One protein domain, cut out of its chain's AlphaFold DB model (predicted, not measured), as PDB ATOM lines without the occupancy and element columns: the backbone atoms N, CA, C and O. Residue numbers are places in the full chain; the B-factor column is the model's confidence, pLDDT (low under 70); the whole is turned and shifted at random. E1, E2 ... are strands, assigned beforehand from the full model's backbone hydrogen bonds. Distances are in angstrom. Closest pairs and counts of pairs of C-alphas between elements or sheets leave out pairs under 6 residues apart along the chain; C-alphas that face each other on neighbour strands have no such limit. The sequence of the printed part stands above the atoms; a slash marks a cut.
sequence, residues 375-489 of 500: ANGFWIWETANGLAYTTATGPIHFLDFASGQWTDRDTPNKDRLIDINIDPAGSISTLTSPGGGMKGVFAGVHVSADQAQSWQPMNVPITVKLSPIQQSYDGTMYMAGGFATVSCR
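Overview. This is residues 375 to 489 of the 500 residues of an uncharacterized protein of Chitinimonas arctica (UniProt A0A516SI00). Amid much loop, two twisted sheets, E1 E2 E3 E4 and E5 E6 E7, form a partly face-to-face sandwich; residues 483 to 489 trail off. The printed part has 115 residues, 39, under half, in seven named strands, E1 to E7: all strand, both sheets meanders, each strand the antiparallel neighbour of the one before. It is compact, radius of gyration of the C-alphas 15.0 A, spanning 62 by 34 by 20 A.

Arrangement. E1, residues 378 to 383, and E2, 386 to 391, form a hairpin, N 381 to O 388 2.9 A. So do E5, 416 to 422, and E6, 428 to 433, N 421 to O 429 2.8 A. The closest C-alphas of E1 and E5, Trp 379 and Ile 420, are 7.4 A apart.

Along the chain. E3 is residues 396 to 400, E4 406 to 409, E7 444 to 448. C-alpha 378 is at (-4.305, 18.327, -32.409), C-alpha 448 at (3.060, 7.326, -19.430).

Size, cuts and confidence. The printed part has no cut. pLDDT is under 70 at residues 375, 434 to 441 and 483 to 489.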
ATOM      1  N   ALA A 375       4.101  20.322 -39.726       69.12
ATOM      2  CA  ALA A 375       2.664  20.282 -39.457       69.12
ATOM      3  C   ALA A 375       2.389  20.178 -37.948       69.12
ATOM      4  O   ALA A 375       2.994  19.345 -37.271       69.12
ATOM      5  N   ASN A 376       1.485  21.014 -37.430       79.88
ATOM      6  CA  ASN A 376       0.955  20.911 -36.070       79.88
ATOM      7  C   ASN A 376      -0.238  19.941 -36.059       79.88
ATOM      8  O   ASN A 376      -1.140  20.050 -36.888       79.88
ATOM      9  N   GLY A 377      -0.230  18.993 -35.125       85.69
ATOM     10  CA  GLY A 377      -1.372  18.134 -34.829       85.69
ATOM     11  C   GLY A 377      -2.192  18.665 -33.657       85.69
ATOM     12  O   GLY A 377      -1.710  19.482 -32.869       85.69
ATOM     13  N   PHE A 378      -3.423  18.176 -33.560       92.75
ATOM     14  CA  PHE A 378      -4.305  18.327 -32.409       92.75
ATOM     15  C   PHE A 378      -4.876  16.958 -32.074       92.75
ATOM     16  O   PHE A 378      -5.354  16.247 -32.964       92.75
ATOM     17  N   TRP A 379      -4.846  16.614 -30.795       94.19
ATOM     18  CA  TRP A 379      -5.371  15.359 -30.286       94.19
ATOM     19  C   TRP A 379      -6.210  15.640 -29.055       94.19
ATOM     20  O   TRP A 379      -5.827  16.432 -28.203       94.19
ATOM     21  N   ILE A 380      -7.353  14.975 -28.977       95.62
ATOM     22  CA  ILE A 380      -8.298  15.051 -27.868       95.62
ATOM     23  C   ILE A 380      -8.817  13.643 -27.602       95.62
ATOM     24  O   ILE A 380      -9.088  12.898 -28.549       95.62
ATOM     25  N   TRP A 381      -8.935  13.270 -26.335       94.12
ATOM     26  CA  TRP A 381      -9.388  11.958 -25.892       94.12
ATOM     27  C   TRP A 381     -10.125  12.034 -24.562       94.12
ATOM     28  O   TRP A 381     -10.049  13.024 -23.837       94.12
ATOM     29  N   GLU A 382     -10.890  10.987 -24.284       92.94
ATOM     30  CA  GLU A 382     -11.611  10.830 -23.029       92.94
ATOM     31  C   GLU A 382     -10.668  10.255 -21.972       92.94
ATOM     32  O   GLU A 382      -9.801   9.434 -22.279       92.94
ATOM     33  N   THR A 383     -10.815  10.709 -20.734       93.81
ATOM     34  CA  THR A 383     -10.142  10.143 -19.562       93.81
ATOM     35  C   THR A 383     -11.190   9.509 -18.655       93.81
ATOM     36  O   THR A 383     -12.381   9.742 -18.830       93.81
ATOM     37  N   ALA A 384     -10.767   8.735 -17.653       90.50
ATOM     38  CA  ALA A 384     -11.703   8.064 -16.744       90.50
ATOM     39  C   ALA A 384     -12.721   9.015 -16.078       90.50
ATOM     40  O   ALA A 384     -13.849   8.607 -15.823       90.50
ATOM     41  N   ASN A 385     -12.333  10.273 -15.829       92.75
ATOM     42  CA  ASN A 385     -13.156  11.262 -15.125       92.75
ATOM     43  C   ASN A 385     -13.415  12.530 -15.957       92.75
ATOM     44  O   ASN A 385     -13.859  13.541 -15.412       92.75
ATOM     45  N   GLY A 386     -13.093  12.535 -17.253       96.25
ATOM     46  CA  GLY A 386     -13.169  13.758 -18.039       96.25
ATOM     47  C   GLY A 386     -12.587  13.657 -19.436       96.25
ATOM     48  O   GLY A 386     -12.797  12.684 -20.157       96.25
ATOM     49  N   LEU A 387     -11.845  14.682 -19.842       97.00
ATOM     50  CA  LEU A 387     -11.181  14.705 -21.142       97.00
ATOM     51  C   LEU A 387      -9.774  15.266 -21.034       97.00
ATOM     52  O   LEU A 387      -9.435  15.972 -20.086       97.00
ATOM     53  N   ALA A 388      -8.962  14.970 -22.036       97.50
ATOM     54  CA  ALA A 388      -7.676  15.606 -22.213       97.50
ATOM     55  C   ALA A 388      -7.443  15.950 -23.677       97.50
ATOM     56  O   ALA A 388      -7.980  15.303 -24.580       97.50
ATOM     57  N   TYR A 389      -6.659  16.991 -23.915       97.31
ATOM     58  CA  TYR A 389      -6.267  17.370 -25.260       97.31
ATOM     59  C   TYR A 389      -4.901  18.052 -25.277       97.31
ATOM     60  O   TYR A 389      -4.407  18.544 -24.265       97.31
ATOM     61  N   THR A 390      -4.280  18.086 -26.449       96.38
ATOM     62  CA  THR A 390      -3.015  18.782 -26.665       96.38
ATOM     63  C   THR A 390      -2.837  19.140 -28.137       96.38
ATOM     64  O   THR A 390      -3.471  18.556 -29.025       96.38
ATOM     65  N   THR A 391      -1.943  20.085 -28.406       94.25
ATOM     66  CA  THR A 391      -1.404  20.338 -29.741       94.25
ATOM     67  C   THR A 391       0.018  19.796 -29.845       94.25
ATOM     68  O   THR A 391       0.621  19.364 -28.864       94.25
ATOM     69  N   ALA A 392       0.605  19.843 -31.042       90.62
ATOM     70  CA  ALA A 392       1.983  19.400 -31.245       90.62
ATOM     71  C   ALA A 392       3.005  20.094 -30.327       90.62
ATOM     72  O   ALA A 392       4.072  19.542 -30.089       90.62
ATOM     73  N   THR A 393       2.724  21.296 -29.826       87.94
ATOM     74  CA  THR A 393       3.659  22.045 -28.977       87.94
ATOM     75  C   THR A 393       3.509  21.763 -27.486       87.94
ATOM     76  O   THR A 393       4.346  22.226 -26.720       87.94
ATOM     77  N   GLY A 394       2.478  21.021 -27.069       89.56
ATOM     78  CA  GLY A 394       2.110  20.939 -25.659       89.56
ATOM     79  C   GLY A 394       1.631  22.288 -25.086       89.56
ATOM     80  O   GLY A 394       1.529  23.270 -25.833       89.56
ATOM     81  N   PRO A 395       1.356  22.358 -23.769       94.69
ATOM     82  CA  PRO A 395       1.301  21.235 -22.826       94.69
ATOM     83  C   PRO A 395       0.087  20.320 -23.093       94.69
ATOM     84  O   PRO A 395      -0.672  20.511 -24.046       94.69
ATOM     85  N   ILE A 396      -0.073  19.267 -22.292       97.19
ATOM     86  CA  ILE A 396      -1.255  18.403 -22.306       97.19
ATOM     87  C   ILE A 396      -2.234  18.905 -21.250       97.19
ATOM     88  O   ILE A 396      -1.914  18.938 -20.064       97.19
ATOM     89  N   HIS A 397      -3.431  19.277 -21.688       97.56
ATOM     90  CA  HIS A 397      -4.485  19.817 -20.842       97.56
ATOM     91  C   HIS A 397      -5.444  18.705 -20.431       97.56
ATOM     92  O   HIS A 397      -5.972  18.005 -21.290       97.56
ATOM     93  N   PHE A 398      -5.712  18.581 -19.136       97.62
ATOM     94  CA  PHE A 398      -6.670  17.646 -18.554       97.62
ATOM     95  C   PHE A 398      -7.804  18.426 -17.900       97.62
ATOM     96  O   PHE A 398      -7.548  19.312 -17.091       97.62
ATOM     97  N   LEU A 399      -9.041  18.071 -18.226       97.94
ATOM     98  CA  LEU A 399     -10.244  18.556 -17.566       97.94
ATOM     99  C   LEU A 399     -10.868  17.414 -16.773       97.94
ATOM    100  O   LEU A 399     -11.179  16.368 -17.344       97.94
ATOM    101  N   ASP A 400     -11.091  17.645 -15.486       97.31
ATOM    102  CA  ASP A 400     -11.892  16.774 -14.631       97.31
ATOM    103  C   ASP A 400     -13.355  17.245 -14.638       97.31
ATOM    104  O   ASP A 400     -13.641  18.411 -14.362       97.31
ATOM    105  N   PHE A 401     -14.294  16.357 -14.975       97.25
ATOM    106  CA  PHE A 401     -15.709  16.717 -15.108       97.25
ATOM    107  C   PHE A 401     -16.384  17.012 -13.770       97.25
ATOM    108  O   PHE A 401     -17.262  17.869 -13.721       97.25
ATOM    109  N   ALA A 402     -15.979  16.338 -12.691       95.38
ATOM    110  CA  ALA A 402     -16.604  16.511 -11.383       95.38
ATOM    111  C   ALA A 402     -16.290  17.887 -10.776       95.38
ATOM    112  O   ALA A 402     -17.170  18.558 -10.243       95.38
ATOM    113  N   SER A 403     -15.031  18.315 -10.864       95.25
ATOM    114  CA  SER A 403     -14.562  19.597 -10.326       95.25
ATOM    115  C   SER A 403     -14.626  20.750 -11.332       95.25
ATOM    116  O   SER A 403     -14.553  21.916 -10.936       95.25
ATOM    117  N   GLY A 404     -14.706  20.445 -12.632       94.12
ATOM    118  CA  GLY A 404     -14.586  21.420 -13.716       94.12
ATOM    119  C   GLY A 404     -13.193  22.053 -13.827       94.12
ATOM    120  O   GLY A 404     -13.034  23.053 -14.532       94.12
ATOM    121  N   GLN A 405     -12.192  21.522 -13.116       96.12
ATOM    122  CA  GLN A 405     -10.850  22.097 -13.058       96.12
ATOM    123  C   GLN A 405      -9.969  21.596 -14.199       96.12
ATOM    124  O   GLN A 405      -9.975  20.414 -14.552       96.12
ATOM    125  N   TRP A 406      -9.167  22.514 -14.735       96.81
ATOM    126  CA  TRP A 406      -8.127  22.204 -15.705       96.81
ATOM    127  C   TRP A 406      -6.782  22.014 -15.009       96.81
ATOM    128  O   TRP A 406      -6.415  22.797 -14.135       96.81
ATOM    129  N   THR A 407      -6.023  21.017 -15.447       97.31
ATOM    130  CA  THR A 407      -4.625  20.814 -15.054       97.31
ATOM    131  C   THR A 407      -3.764  20.622 -16.291       97.31
ATOM    132  O   THR A 407      -4.181  19.971 -17.249       97.31
ATOM    133  N   ASP A 408      -2.563  21.187 -16.266       97.50
ATOM    134  CA  ASP A 408      -1.622  21.112 -17.377       97.50
ATOM    135  C   ASP A 408      -0.468  20.183 -16.998       97.50
ATOM    136  O   ASP A 408       0.041  20.222 -15.875       97.50
ATOM    137  N   ARG A 409      -0.065  19.331 -17.939       96.81
ATOM    138  CA  ARG A 409       1.058  18.402 -17.795       96.81
ATOM    139  C   ARG A 409       2.012  18.563 -18.967       96.81
ATOM    140  O   ARG A 409       1.587  18.740 -20.109       96.81
ATOM    141  N   ASP A 410       3.306  18.512 -18.686       96.38
ATOM    142  CA  ASP A 410       4.327  18.671 -19.716       96.38
ATOM    143  C   ASP A 410       4.371  17.454 -20.654       96.38
ATOM    144  O   ASP A 410       4.127  16.306 -20.267       96.38
ATOM    145  N   THR A 411       4.735  17.701 -21.911       94.50
ATOM    146  CA  THR A 411       5.144  16.644 -22.842       94.50
ATOM    147  C   THR A 411       6.496  16.052 -22.401       94.50
ATOM    148  O   THR A 411       7.211  16.679 -21.608       94.50
ATOM    149  N   PRO A 412       6.898  14.861 -22.889       93.81
ATOM    150  CA  PRO A 412       8.190  14.282 -22.524       93.81
ATOM    151  C   PRO A 412       9.325  15.257 -22.839       93.81
ATOM    152  O   PRO A 412       9.439  15.713 -23.973       93.81
ATOM    153  N   ASN A 413      10.138  15.604 -21.837       91.00
ATOM    154  CA  ASN A 413      11.226  16.589 -21.941       91.00
ATOM    155  C   ASN A 413      10.808  17.973 -22.483       91.00
ATOM    156  O   ASN A 413      11.668  18.727 -22.933       91.00
ATOM    157  N   LYS A 414       9.510  18.316 -22.453       90.62
ATOM    158  CA  LYS A 414       8.937  19.491 -23.144       90.62
ATOM    159  C   LYS A 414       9.177  19.480 -24.658       90.62
ATOM    160  O   LYS A 414       9.154  20.524 -25.311       90.62
ATOM    161  N   ASP A 415       9.399  18.297 -25.225       89.25
ATOM    162  CA  ASP A 415       9.573  18.120 -26.657       89.25
ATOM    163  C   ASP A 415       8.246  18.283 -27.395       89.25
ATOM    164  O   ASP A 415       7.150  18.026 -26.881       89.25
ATOM    165  N   ARG A 416       8.365  18.643 -28.670       88.69
ATOM    166  CA  ARG A 416       7.246  18.680 -29.602       88.69
ATOM    167  C   ARG A 416       6.701  17.268 -29.834       88.69
ATOM    168  O   ARG A 416       7.455  16.354 -30.179       88.69
ATOM    169  N   LEU A 417       5.383  17.120 -29.744       91.06
ATOM    170  CA  LEU A 417       4.662  15.914 -30.134       91.06
ATOM    171  C   LEU A 417       4.560  15.835 -31.661       91.06
ATOM    172  O   LEU A 417       4.101  16.761 -32.332       91.06
ATOM    173  N   ILE A 418       4.973  14.699 -32.209       89.19
ATOM    174  CA  ILE A 418       4.697  14.315 -33.594       89.19
ATOM    175  C   ILE A 418       3.376  13.553 -33.664       89.19
ATOM    176  O   ILE A 418       2.628  13.707 -34.628       89.19
ATOM    177  N   ASP A 419       3.128  12.692 -32.678       90.25
ATOM    178  CA  ASP A 419       1.984  11.788 -32.654       90.25
ATOM    179  C   ASP A 419       1.724  11.285 -31.226       90.25
ATOM    180  O   ASP A 419       2.639  11.266 -30.396       90.25
ATOM    181  N   ILE A 420       0.495  10.855 -30.951       92.94
ATOM    182  CA  ILE A 420       0.061  10.344 -29.644       92.94
ATOM    183  C   ILE A 420      -0.986   9.248 -29.837       92.94
ATOM    184  O   ILE A 420      -1.919   9.393 -30.625       92.94
ATOM    185  N   ASN A 421      -0.823   8.165 -29.088       91.94
ATOM    186  CA  ASN A 421      -1.786   7.085 -28.959       91.94
ATOM    187  C   ASN A 421      -2.237   6.998 -27.506       91.94
ATOM    188  O   ASN A 421      -1.438   7.177 -26.585       91.94
ATOM    189  N   ILE A 422      -3.520   6.704 -27.330       90.94
ATOM    190  CA  ILE A 422      -4.130   6.452 -26.031       90.94
ATOM    191  C   ILE A 422      -4.593   5.009 -26.054       90.94
ATOM    192  O   ILE A 422      -5.408   4.633 -26.902       90.94
ATOM    193  N   ASP A 423      -4.036   4.210 -25.162       85.00
ATOM    194  CA  ASP A 423      -4.369   2.801 -25.073       85.00
ATOM    195  C   ASP A 423      -5.685   2.627 -24.304       85.00
ATOM    196  O   ASP A 423      -6.056   3.488 -23.498       85.00
ATOM    197  N   PRO A 424      -6.395   1.502 -24.479       77.69
ATOM    198  CA  PRO A 424      -7.658   1.280 -23.785       77.69
ATOM    199  C   PRO A 424      -7.542   1.239 -22.253       77.69
ATOM    200  O   PRO A 424      -8.500   1.552 -21.553       77.69
ATOM    201  N   ALA A 425      -6.361   0.899 -21.725       78.75
ATOM    202  CA  ALA A 425      -6.058   0.949 -20.293       78.75
ATOM    203  C   ALA A 425      -5.791   2.379 -19.767       78.75
ATOM    204  O   ALA A 425      -5.570   2.564 -18.572       78.75
ATOM    205  N   GLY A 426      -5.792   3.389 -20.643       84.94
ATOM    206  CA  GLY A 426      -5.557   4.791 -20.299       84.94
ATOM    207  C   GLY A 426      -4.088   5.223 -20.308       84.94
ATOM    208  O   GLY A 426      -3.808   6.388 -20.013       84.94
ATOM    209  N   SER A 427      -3.150   4.334 -20.660       90.06
ATOM    210  CA  SER A 427      -1.760   4.722 -20.908       90.06
ATOM    211  C   SER A 427      -1.641   5.594 -22.153       90.06
ATOM    212  O   SER A 427      -2.403   5.482 -23.115       90.06
ATOM    213  N   ILE A 428      -0.665   6.494 -22.117       94.88
ATOM    214  CA  ILE A 428      -0.381   7.444 -23.183       94.88
ATOM    215  C   ILE A 428       0.964   7.077 -23.789       94.88
ATOM    216  O   ILE A 428       1.977   7.121 -23.096       94.88
ATOM    217  N   SER A 429       1.002   6.781 -25.086       95.00
ATOM    218  CA  SER A 429       2.249   6.655 -25.839       95.00
ATOM    219  C   SER A 429       2.417   7.842 -26.775       95.00
ATOM    220  O   SER A 429       1.482   8.250 -27.460       95.00
ATOM    221  N   THR A 430       3.620   8.398 -26.842       94.56
ATOM    222  CA  THR A 430       3.936   9.545 -27.695       94.56
ATOM    223  C   THR A 430       5.127   9.262 -28.589       94.56
ATOM    224  O   THR A 430       6.035   8.500 -28.247       94.56
ATOM    225  N   LEU A 431       5.121   9.923 -29.741       92.56
ATOM    226  CA  LEU A 431       6.278  10.082 -30.601       92.56
ATOM    227  C   LEU A 431       6.699  11.551 -30.525       92.56
ATOM    228  O   LEU A 431       5.923  12.428 -30.904       92.56
ATOM    229  N   THR A 432       7.906  11.828 -30.043       90.62
ATOM    230  CA  THR A 432       8.440  13.189 -29.888       90.62
ATOM    231  C   THR A 432       9.648  13.419 -30.783       90.62
ATOM    232  O   THR A 432      10.246  12.467 -31.287       90.62
ATOM    233  N   SER A 433      10.018  14.677 -31.008       82.81
ATOM    234  CA  SER A 433      11.286  15.018 -31.658       82.81
ATOM    235  C   SER A 433      11.870  16.309 -31.085       82.81
ATOM    236  O   SER A 433      11.159  17.323 -31.055       82.81
ATOM    237  N   PRO A 434      13.159  16.311 -30.691       68.75
ATOM    238  CA  PRO A 434      13.849  17.524 -30.280       68.75
ATOM    239  C   PRO A 434      13.984  18.483 -31.474       68.75
ATOM    240  O   PRO A 434      14.659  18.186 -32.459       68.75
ATOM    241  N   GLY A 435      13.341  19.651 -31.412       59.97
ATOM    242  CA  GLY A 435      13.599  20.759 -32.343       59.97
ATOM    243  C   GLY A 435      12.993  20.674 -33.757       59.97
ATOM    244  O   GLY A 435      13.270  21.561 -34.561       59.97
ATOM    245  N   GLY A 436      12.149  19.688 -34.096       57.56
ATOM    246  CA  GLY A 436      11.457  19.681 -35.402       57.56
ATOM    247  C   GLY A 436      10.575  18.456 -35.685       57.56
ATOM    248  O   GLY A 436      10.969  17.325 -35.426       57.56
ATOM    249  N   GLY A 437       9.370  18.666 -36.233       55.62
ATOM    250  CA  GLY A 437       8.279  17.681 -36.337       55.62
ATOM    251  C   GLY A 437       8.358  16.663 -37.481       55.62
ATOM    252  O   GLY A 437       7.366  16.462 -38.180       55.62
ATOM    253  N   MET A 438       9.507  16.016 -37.696       62.25
ATOM    254  CA  MET A 438       9.631  14.938 -38.690       62.25
ATOM    255  C   MET A 438       9.750  13.560 -38.027       62.25
ATOM    256  O   MET A 438      10.611  13.342 -37.178       62.25
ATOM    257  N   LYS A 439       8.908  12.608 -38.462       62.62
ATOM    258  CA  LYS A 439       9.048  11.170 -38.155       62.62
ATOM    259  C   LYS A 439      10.405  10.675 -38.671       62.62
ATOM    260  O   LYS A 439      10.833  11.096 -39.746       62.62
ATOM    261  N   GLY A 440      11.088   9.788 -37.945       63.50
ATOM    262  CA  GLY A 440      12.434   9.389 -38.356       63.50
ATOM    263  C   GLY A 440      13.300   8.757 -37.275       63.50
ATOM    264  O   GLY A 440      12.819   8.308 -36.237       63.50
ATOM    265  N   VAL A 441      14.606   8.734 -37.543       62.34
ATOM    266  CA  VAL A 441      15.625   8.139 -36.660       62.34
ATOM    267  C   VAL A 441      15.767   8.901 -35.341       62.34
ATOM    268  O   VAL A 441      16.020   8.299 -34.299       62.34
ATOM    269  N   PHE A 442      15.534  10.213 -35.377       74.56
ATOM    270  CA  PHE A 442      15.665  11.109 -34.227       74.56
ATOM    271  C   PHE A 442      14.420  11.178 -33.344       74.56
ATOM    272  O   PHE A 442      14.436  11.866 -32.330       74.56
ATOM    273  N   ALA A 443      13.344  10.477 -33.710       83.38
ATOM    274  CA  ALA A 443      12.140  10.495 -32.902       83.38
ATOM    275  C   ALA A 443      12.339   9.706 -31.592       83.38
ATOM    276  O   ALA A 443      12.927   8.616 -31.583       83.38
ATOM    277  N   GLY A 444      11.845  10.259 -30.489       89.25
ATOM    278  CA  GLY A 444      11.758   9.605 -29.187       89.25
ATOM    279  C   GLY A 444      10.402   8.929 -29.019       89.25
ATOM    280  O   GLY A 444       9.392   9.458 -29.474       89.25
ATOM    281  N   VAL A 445      10.371   7.763 -28.375       92.88
ATOM    282  CA  VAL A 445       9.118   7.113 -27.969       92.88
ATOM    283  C   VAL A 445       9.050   7.174 -26.456       92.88
ATOM    284  O   VAL A 445       9.984   6.729 -25.791       92.88
ATOM    285  N   HIS A 446       7.957   7.710 -25.926       94.62
ATOM    286  CA  HIS A 446       7.735   7.785 -24.486       94.62
ATOM    287  C   HIS A 446       6.361   7.229 -24.144       94.62
ATOM    288  O   HIS A 446       5.415   7.392 -24.915       94.62
ATOM    289  N   VAL A 447       6.257   6.582 -22.991       95.12
ATOM    290  CA  VAL A 447       4.997   6.072 -22.452       95.12
ATOM    291  C   VAL A 447       4.767   6.671 -21.072       95.12
ATOM    292  O   VAL A 447       5.709   6.883 -20.311       95.12
ATOM    293  N   SER A 448       3.513   6.951 -20.758       95.56
ATOM    294  CA  SER A 448       3.060   7.326 -19.430       95.56
ATOM    295  C   SER A 448       1.888   6.440 -19.024       95.56
ATOM    296  O   SER A 448       0.921   6.298 -19.770       95.56
ATOM    297  N   ALA A 449       1.974   5.858 -17.830       93.06
ATOM    298  CA  ALA A 449       0.898   5.077 -17.219       93.06
ATOM    299  C   ALA A 449       0.048   5.904 -16.233       93.06
ATOM    300  O   ALA A 449      -0.965   5.425 -15.737       93.06
ATOM    301  N   ASP A 450       0.453   7.143 -15.945       93.19
ATOM    302  CA  ASP A 450      -0.123   8.017 -14.917       93.19
ATOM    303  C   ASP A 450      -0.685   9.315 -15.519       93.19
ATOM    304  O   ASP A 450      -0.683  10.378 -14.896       93.19
ATOM    305  N   GLN A 451      -1.192   9.209 -16.752       91.94
ATOM    306  CA  GLN A 451      -1.778  10.309 -17.514       91.94
ATOM    307  C   GLN A 451      -0.818  11.499 -17.716       91.94
ATOM    308  O   GLN A 451      -1.198  12.651 -17.541       91.94
ATOM    309  N   ALA A 452       0.419  11.248 -18.125       95.25
ATOM    310  CA  ALA A 452       1.470  12.242 -18.359       95.25
ATOM    311  C   ALA A 452       1.991  12.965 -17.102       95.25
ATOM    312  O   ALA A 452       2.572  14.042 -17.225       95.25
ATOM    313  N   GLN A 453       1.813  12.412 -15.895       95.25
ATOM    314  CA  GLN A 453       2.509  12.946 -14.711       95.25
ATOM    315  C   GLN A 453       3.995  12.585 -14.744       95.25
ATOM    316  O   GLN A 453       4.844  13.398 -14.379       95.25
ATOM    317  N   SER A 454       4.314  11.390 -15.235       96.19
ATOM    318  CA  SER A 454       5.670  10.948 -15.513       96.19
ATOM    319  C   SER A 454       5.763  10.294 -16.889       96.19
ATOM    320  O   SER A 454       4.799   9.738 -17.419       96.19
ATOM    321  N   TRP A 455       6.953  10.381 -17.483       96.62
ATOM    322  CA  TRP A 455       7.253   9.828 -18.798       96.62
ATOM    323  C   TRP A 455       8.411   8.848 -18.707       96.62
ATOM    324  O   TRP A 455       9.461   9.160 -18.146       96.62
ATOM    325  N   GLN A 456       8.236   7.681 -19.315       95.88
ATOM    326  CA  GLN A 456       9.266   6.660 -19.437       95.88
ATOM    327  C   GLN A 456       9.709   6.555 -20.900       95.88
ATOM    328  O   GLN A 456       8.866   6.316 -21.772       95.88
ATOM    329  N   PRO A 457      11.003   6.743 -21.212       94.06
ATOM    330  CA  PRO A 457      11.509   6.514 -22.558       94.06
ATOM    331  C   PRO A 457      11.481   5.019 -22.888       94.06
ATOM    332  O   PRO A 457      11.875   4.181 -22.078       94.06
ATOM    333  N   MET A 458      11.058   4.686 -24.107       89.81
ATOM    334  CA  MET A 458      10.990   3.311 -24.596       89.81
ATOM    335  C   MET A 458      12.089   3.042 -25.620       89.81
ATOM    336  O   MET A 458      12.143   3.653 -26.691       89.81
ATOM    337  N   ASN A 459      12.938   2.059 -25.319       85.69
ATOM    338  CA  ASN A 459      13.932   1.552 -26.259       85.69
ATOM    339  C   ASN A 459      13.283   0.537 -27.202       85.69
ATOM    340  O   ASN A 459      13.135  -0.637 -26.872       85.69
ATOM    341  N   VAL A 460      12.891   1.002 -28.387       85.50
ATOM    342  CA  VAL A 460      12.316   0.154 -29.437       85.50
ATOM    343  C   VAL A 460      13.407  -0.344 -30.395       85.50
ATOM    344  O   VAL A 460      14.261   0.449 -30.800       85.50
ATOM    345  N   PRO A 461      13.395  -1.624 -30.815       84.06
ATOM    346  CA  PRO A 461      14.443  -2.220 -31.650       84.06
ATOM    347  C   PRO A 461      14.299  -1.857 -33.142       84.06
ATOM    348  O   PRO A 461      14.598  -2.662 -34.019       84.06
ATOM    349  N   ILE A 462      13.812  -0.650 -33.449       83.19
ATOM    350  CA  ILE A 462      13.630  -0.155 -34.815       83.19
ATOM    351  C   ILE A 462      14.290   1.210 -34.994       83.19
ATOM    352  O   ILE A 462      14.121   2.128 -34.191       83.19
ATOM    353  N   THR A 463      15.041   1.351 -36.086       81.00
ATOM    354  CA  THR A 463      15.811   2.568 -36.365       81.00
ATOM    355  C   THR A 463      14.916   3.740 -36.752       81.00
ATOM    356  O   THR A 463      15.159   4.854 -36.306       81.00
ATOM    357  N   VAL A 464      13.883   3.518 -37.575       83.88
ATOM    358  CA  VAL A 464      12.966   4.573 -38.038       83.88
ATOM    359  C   VAL A 464      11.608   4.383 -37.378       83.88
ATOM    360  O   VAL A 464      10.918   3.401 -37.649       83.88
ATOM    361  N   LYS A 465      11.213   5.345 -36.545       87.31
ATOM    362  CA  LYS A 465       9.970   5.297 -35.768       87.31
ATOM    363  C   LYS A 465       8.913   6.147 -36.473       87.31
ATOM    364  O   LYS A 465       9.137   7.336 -36.711       87.31
ATOM    365  N   LEU A 466       7.793   5.530 -36.859       84.88
ATOM    366  CA  LEU A 466       6.734   6.179 -37.646       84.88
ATOM    367  C   LEU A 466       5.422   6.360 -36.877       84.88
ATOM    368  O   LEU A 466       4.567   7.127 -37.320       84.88
ATOM    369  N   SER A 467       5.248   5.701 -35.737       88.25
ATOM    370  CA  SER A 467       4.115   5.909 -34.832       88.25
ATOM    371  C   SER A 467       4.574   5.792 -33.378       88.25
ATOM    372  O   SER A 467       5.650   5.243 -33.141       88.25
ATOM    373  N   PRO A 468       3.772   6.246 -32.405       90.75
ATOM    374  CA  PRO A 468       3.883   5.791 -31.026       90.75
ATOM    375  C   PRO A 468       3.554   4.294 -30.937       90.75
ATOM    376  O   PRO A 468       3.117   3.676 -31.921       90.75
ATOM    377  N   ILE A 469       3.753   3.715 -29.757       90.31
ATOM    378  CA  ILE A 469       3.278   2.363 -29.457       90.31
ATOM    379  C   ILE A 469       1.752   2.420 -29.309       90.31
ATOM    380  O   ILE A 469       1.198   3.437 -28.900       90.31
ATOM    381  N   GLN A 470       1.064   1.361 -29.707       86.94
ATOM    382  CA  GLN A 470      -0.344   1.140 -29.414       86.94
ATOM    383  C   GLN A 470      -0.476  -0.199 -28.703       86.94
ATOM    384  O   GLN A 470       0.016  -1.204 -29.215       86.94
ATOM    385  N   GLN A 471      -1.135  -0.220 -27.552       83.19
ATOM    386  CA  GLN A 471      -1.395  -1.429 -26.785       83.19
ATOM    387  C   GLN A 471      -2.868  -1.838 -26.913       83.19
ATOM    388  O   GLN A 471      -3.767  -1.011 -26.771       83.19
ATOM    389  N   SER A 472      -3.134  -3.110 -27.201       76.56
ATOM    390  CA  SER A 472      -4.483  -3.695 -27.163       76.56
ATOM    391  C   SER A 472      -4.877  -4.133 -25.749       76.56
ATOM    392  O   SER A 472      -4.038  -4.233 -24.856       76.56
ATOM    393  N   TYR A 473      -6.164  -4.445 -25.541       73.50
ATOM    394  CA  TYR A 473      -6.684  -4.930 -24.253       73.50
ATOM    395  C   TYR A 473      -6.004  -6.207 -23.736       73.50
ATOM    396  O   TYR A 473      -5.908  -6.400 -22.528       73.50
ATOM    397  N   ASP A 474      -5.521  -7.072 -24.629       74.94
ATOM    398  CA  ASP A 474      -4.781  -8.290 -24.271       74.94
ATOM    399  C   ASP A 474      -3.297  -8.031 -23.939       74.94
ATOM    400  O   ASP A 474      -2.548  -8.963 -23.648       74.94
ATOM    401  N   GLY A 475      -2.864  -6.768 -23.983       78.69
ATOM    402  CA  GLY A 475      -1.501  -6.339 -23.695       78.69
ATOM    403  C   GLY A 475      -0.548  -6.366 -24.893       78.69
ATOM    404  O   GLY A 475       0.596  -5.932 -24.738       78.69
ATOM    405  N   THR A 476      -0.984  -6.821 -26.074       82.38
ATOM    406  CA  THR A 476      -0.147  -6.825 -27.285       82.38
ATOM    407  C   THR A 476       0.218  -5.399 -27.698       82.38
ATOM    408  O   THR A 476      -0.626  -4.508 -27.721       82.38
ATOM    409  N   MET A 477       1.488  -5.175 -28.043       85.56
ATOM    410  CA  MET A 477       1.994  -3.871 -28.470       85.56
ATOM    411  C   MET A 477       2.281  -3.842 -29.970       85.56
ATOM    412  O   MET A 477       2.983  -4.701 -30.506       85.56
ATOM    413  N   TYR A 478       1.798  -2.798 -30.631       87.12
ATOM    414  CA  TYR A 478       1.976  -2.532 -32.051       87.12
ATOM    415  C   TYR A 478       2.706  -1.211 -32.248       87.12
ATOM    416  O   TYR A 478       2.479  -0.238 -31.534       87.12
ATOM    417  N   MET A 479       3.574  -1.156 -33.251       86.75
ATOM    418  CA  MET A 479       4.230   0.081 -33.655       86.75
ATOM    419  C   MET A 479       4.552   0.025 -35.144       86.75
ATOM    420  O   MET A 479       5.073  -0.973 -35.643       86.75
ATOM    421  N   ALA A 480       4.276   1.113 -35.858       83.19
ATOM    422  CA  ALA A 480       4.725   1.278 -37.227       83.19
ATOM    423  C   ALA A 480       6.197   1.722 -37.239       83.19
ATOM    424  O   ALA A 480       6.554   2.809 -36.769       83.19
ATOM    425  N   GLY A 481       7.051   0.873 -37.808       78.06
ATOM    426  CA  GLY A 481       8.449   1.173 -38.096       78.06
ATOM    427  C   GLY A 481       8.717   1.308 -39.592       78.06
ATOM    428  O   GLY A 481       7.938   0.849 -40.426       78.06
ATOM    429  N   GLY A 482       9.838   1.937 -39.935       71.19
ATOM    430  CA  GLY A 482      10.376   1.963 -41.293       71.19
ATOM    431  C   GLY A 482      11.763   1.326 -41.371       71.19
ATOM    432  O   GLY A 482      12.506   1.292 -40.390       71.19
ATOM    433  N   PHE A 483      12.143   0.883 -42.567       55.78
ATOM    434  CA  PHE A 483      13.539   0.605 -42.892       55.78
ATOM    435  C   PHE A 483      14.114   1.823 -43.612       55.78
ATOM    436  O   PHE A 483      13.591   2.244 -44.643       55.78
ATOM    437  N   ALA A 484      15.198   2.398 -43.090       43.34
ATOM    438  CA  ALA A 484      15.996   3.325 -43.877       43.34
ATOM    439  C   ALA A 484      16.727   2.500 -44.944       43.34
ATOM    440  O   ALA A 484      17.686   1.795 -44.634       43.34
ATOM    441  N   THR A 485      16.291   2.561 -46.203       33.94
ATOM    442  CA  THR A 485      17.156   2.142 -47.308       33.94
ATOM    443  C   THR A 485      18.336   3.104 -47.337       33.94
ATOM    444  O   THR A 485      18.243   4.197 -47.897       33.94
ATOM    445  N   VAL A 486      19.449   2.717 -46.715       30.62
ATOM    446  CA  VAL A 486      20.750   3.291 -47.047       30.62
ATOM    447  C   VAL A 486      20.936   2.993 -48.526       30.62
ATOM    448  O   VAL A 486      21.014   1.831 -48.921       30.62
ATOM    449  N   SER A 487      20.932   4.026 -49.372       26.27
ATOM    450  CA  SER A 487      21.333   3.848 -50.759       26.27
ATOM    451  C   SER A 487      22.765   3.322 -50.732       26.27
ATOM    452  O   SER A 487      23.700   4.087 -50.480       26.27
ATOM    453  N   CYS A 488      22.965   2.029 -50.971       24.30
ATOM    454  CA  CYS A 488      24.266   1.559 -51.400       24.30
ATOM    455  C   CYS A 488      24.538   2.262 -52.731       24.30
ATOM    456  O   CYS A 488      24.051   1.848 -53.781       24.30
ATOM    457  N   ARG A 489      25.307   3.358 -52.697       25.67
ATOM    458  CA  ARG A 489      26.099   3.740 -53.862       25.67
ATOM    459  C   ARG A 489      26.986   2.536 -54.130       25.67
ATOM    460  O   ARG A 489      27.949   2.308 -53.404       25.67
TER     461      ARG A 489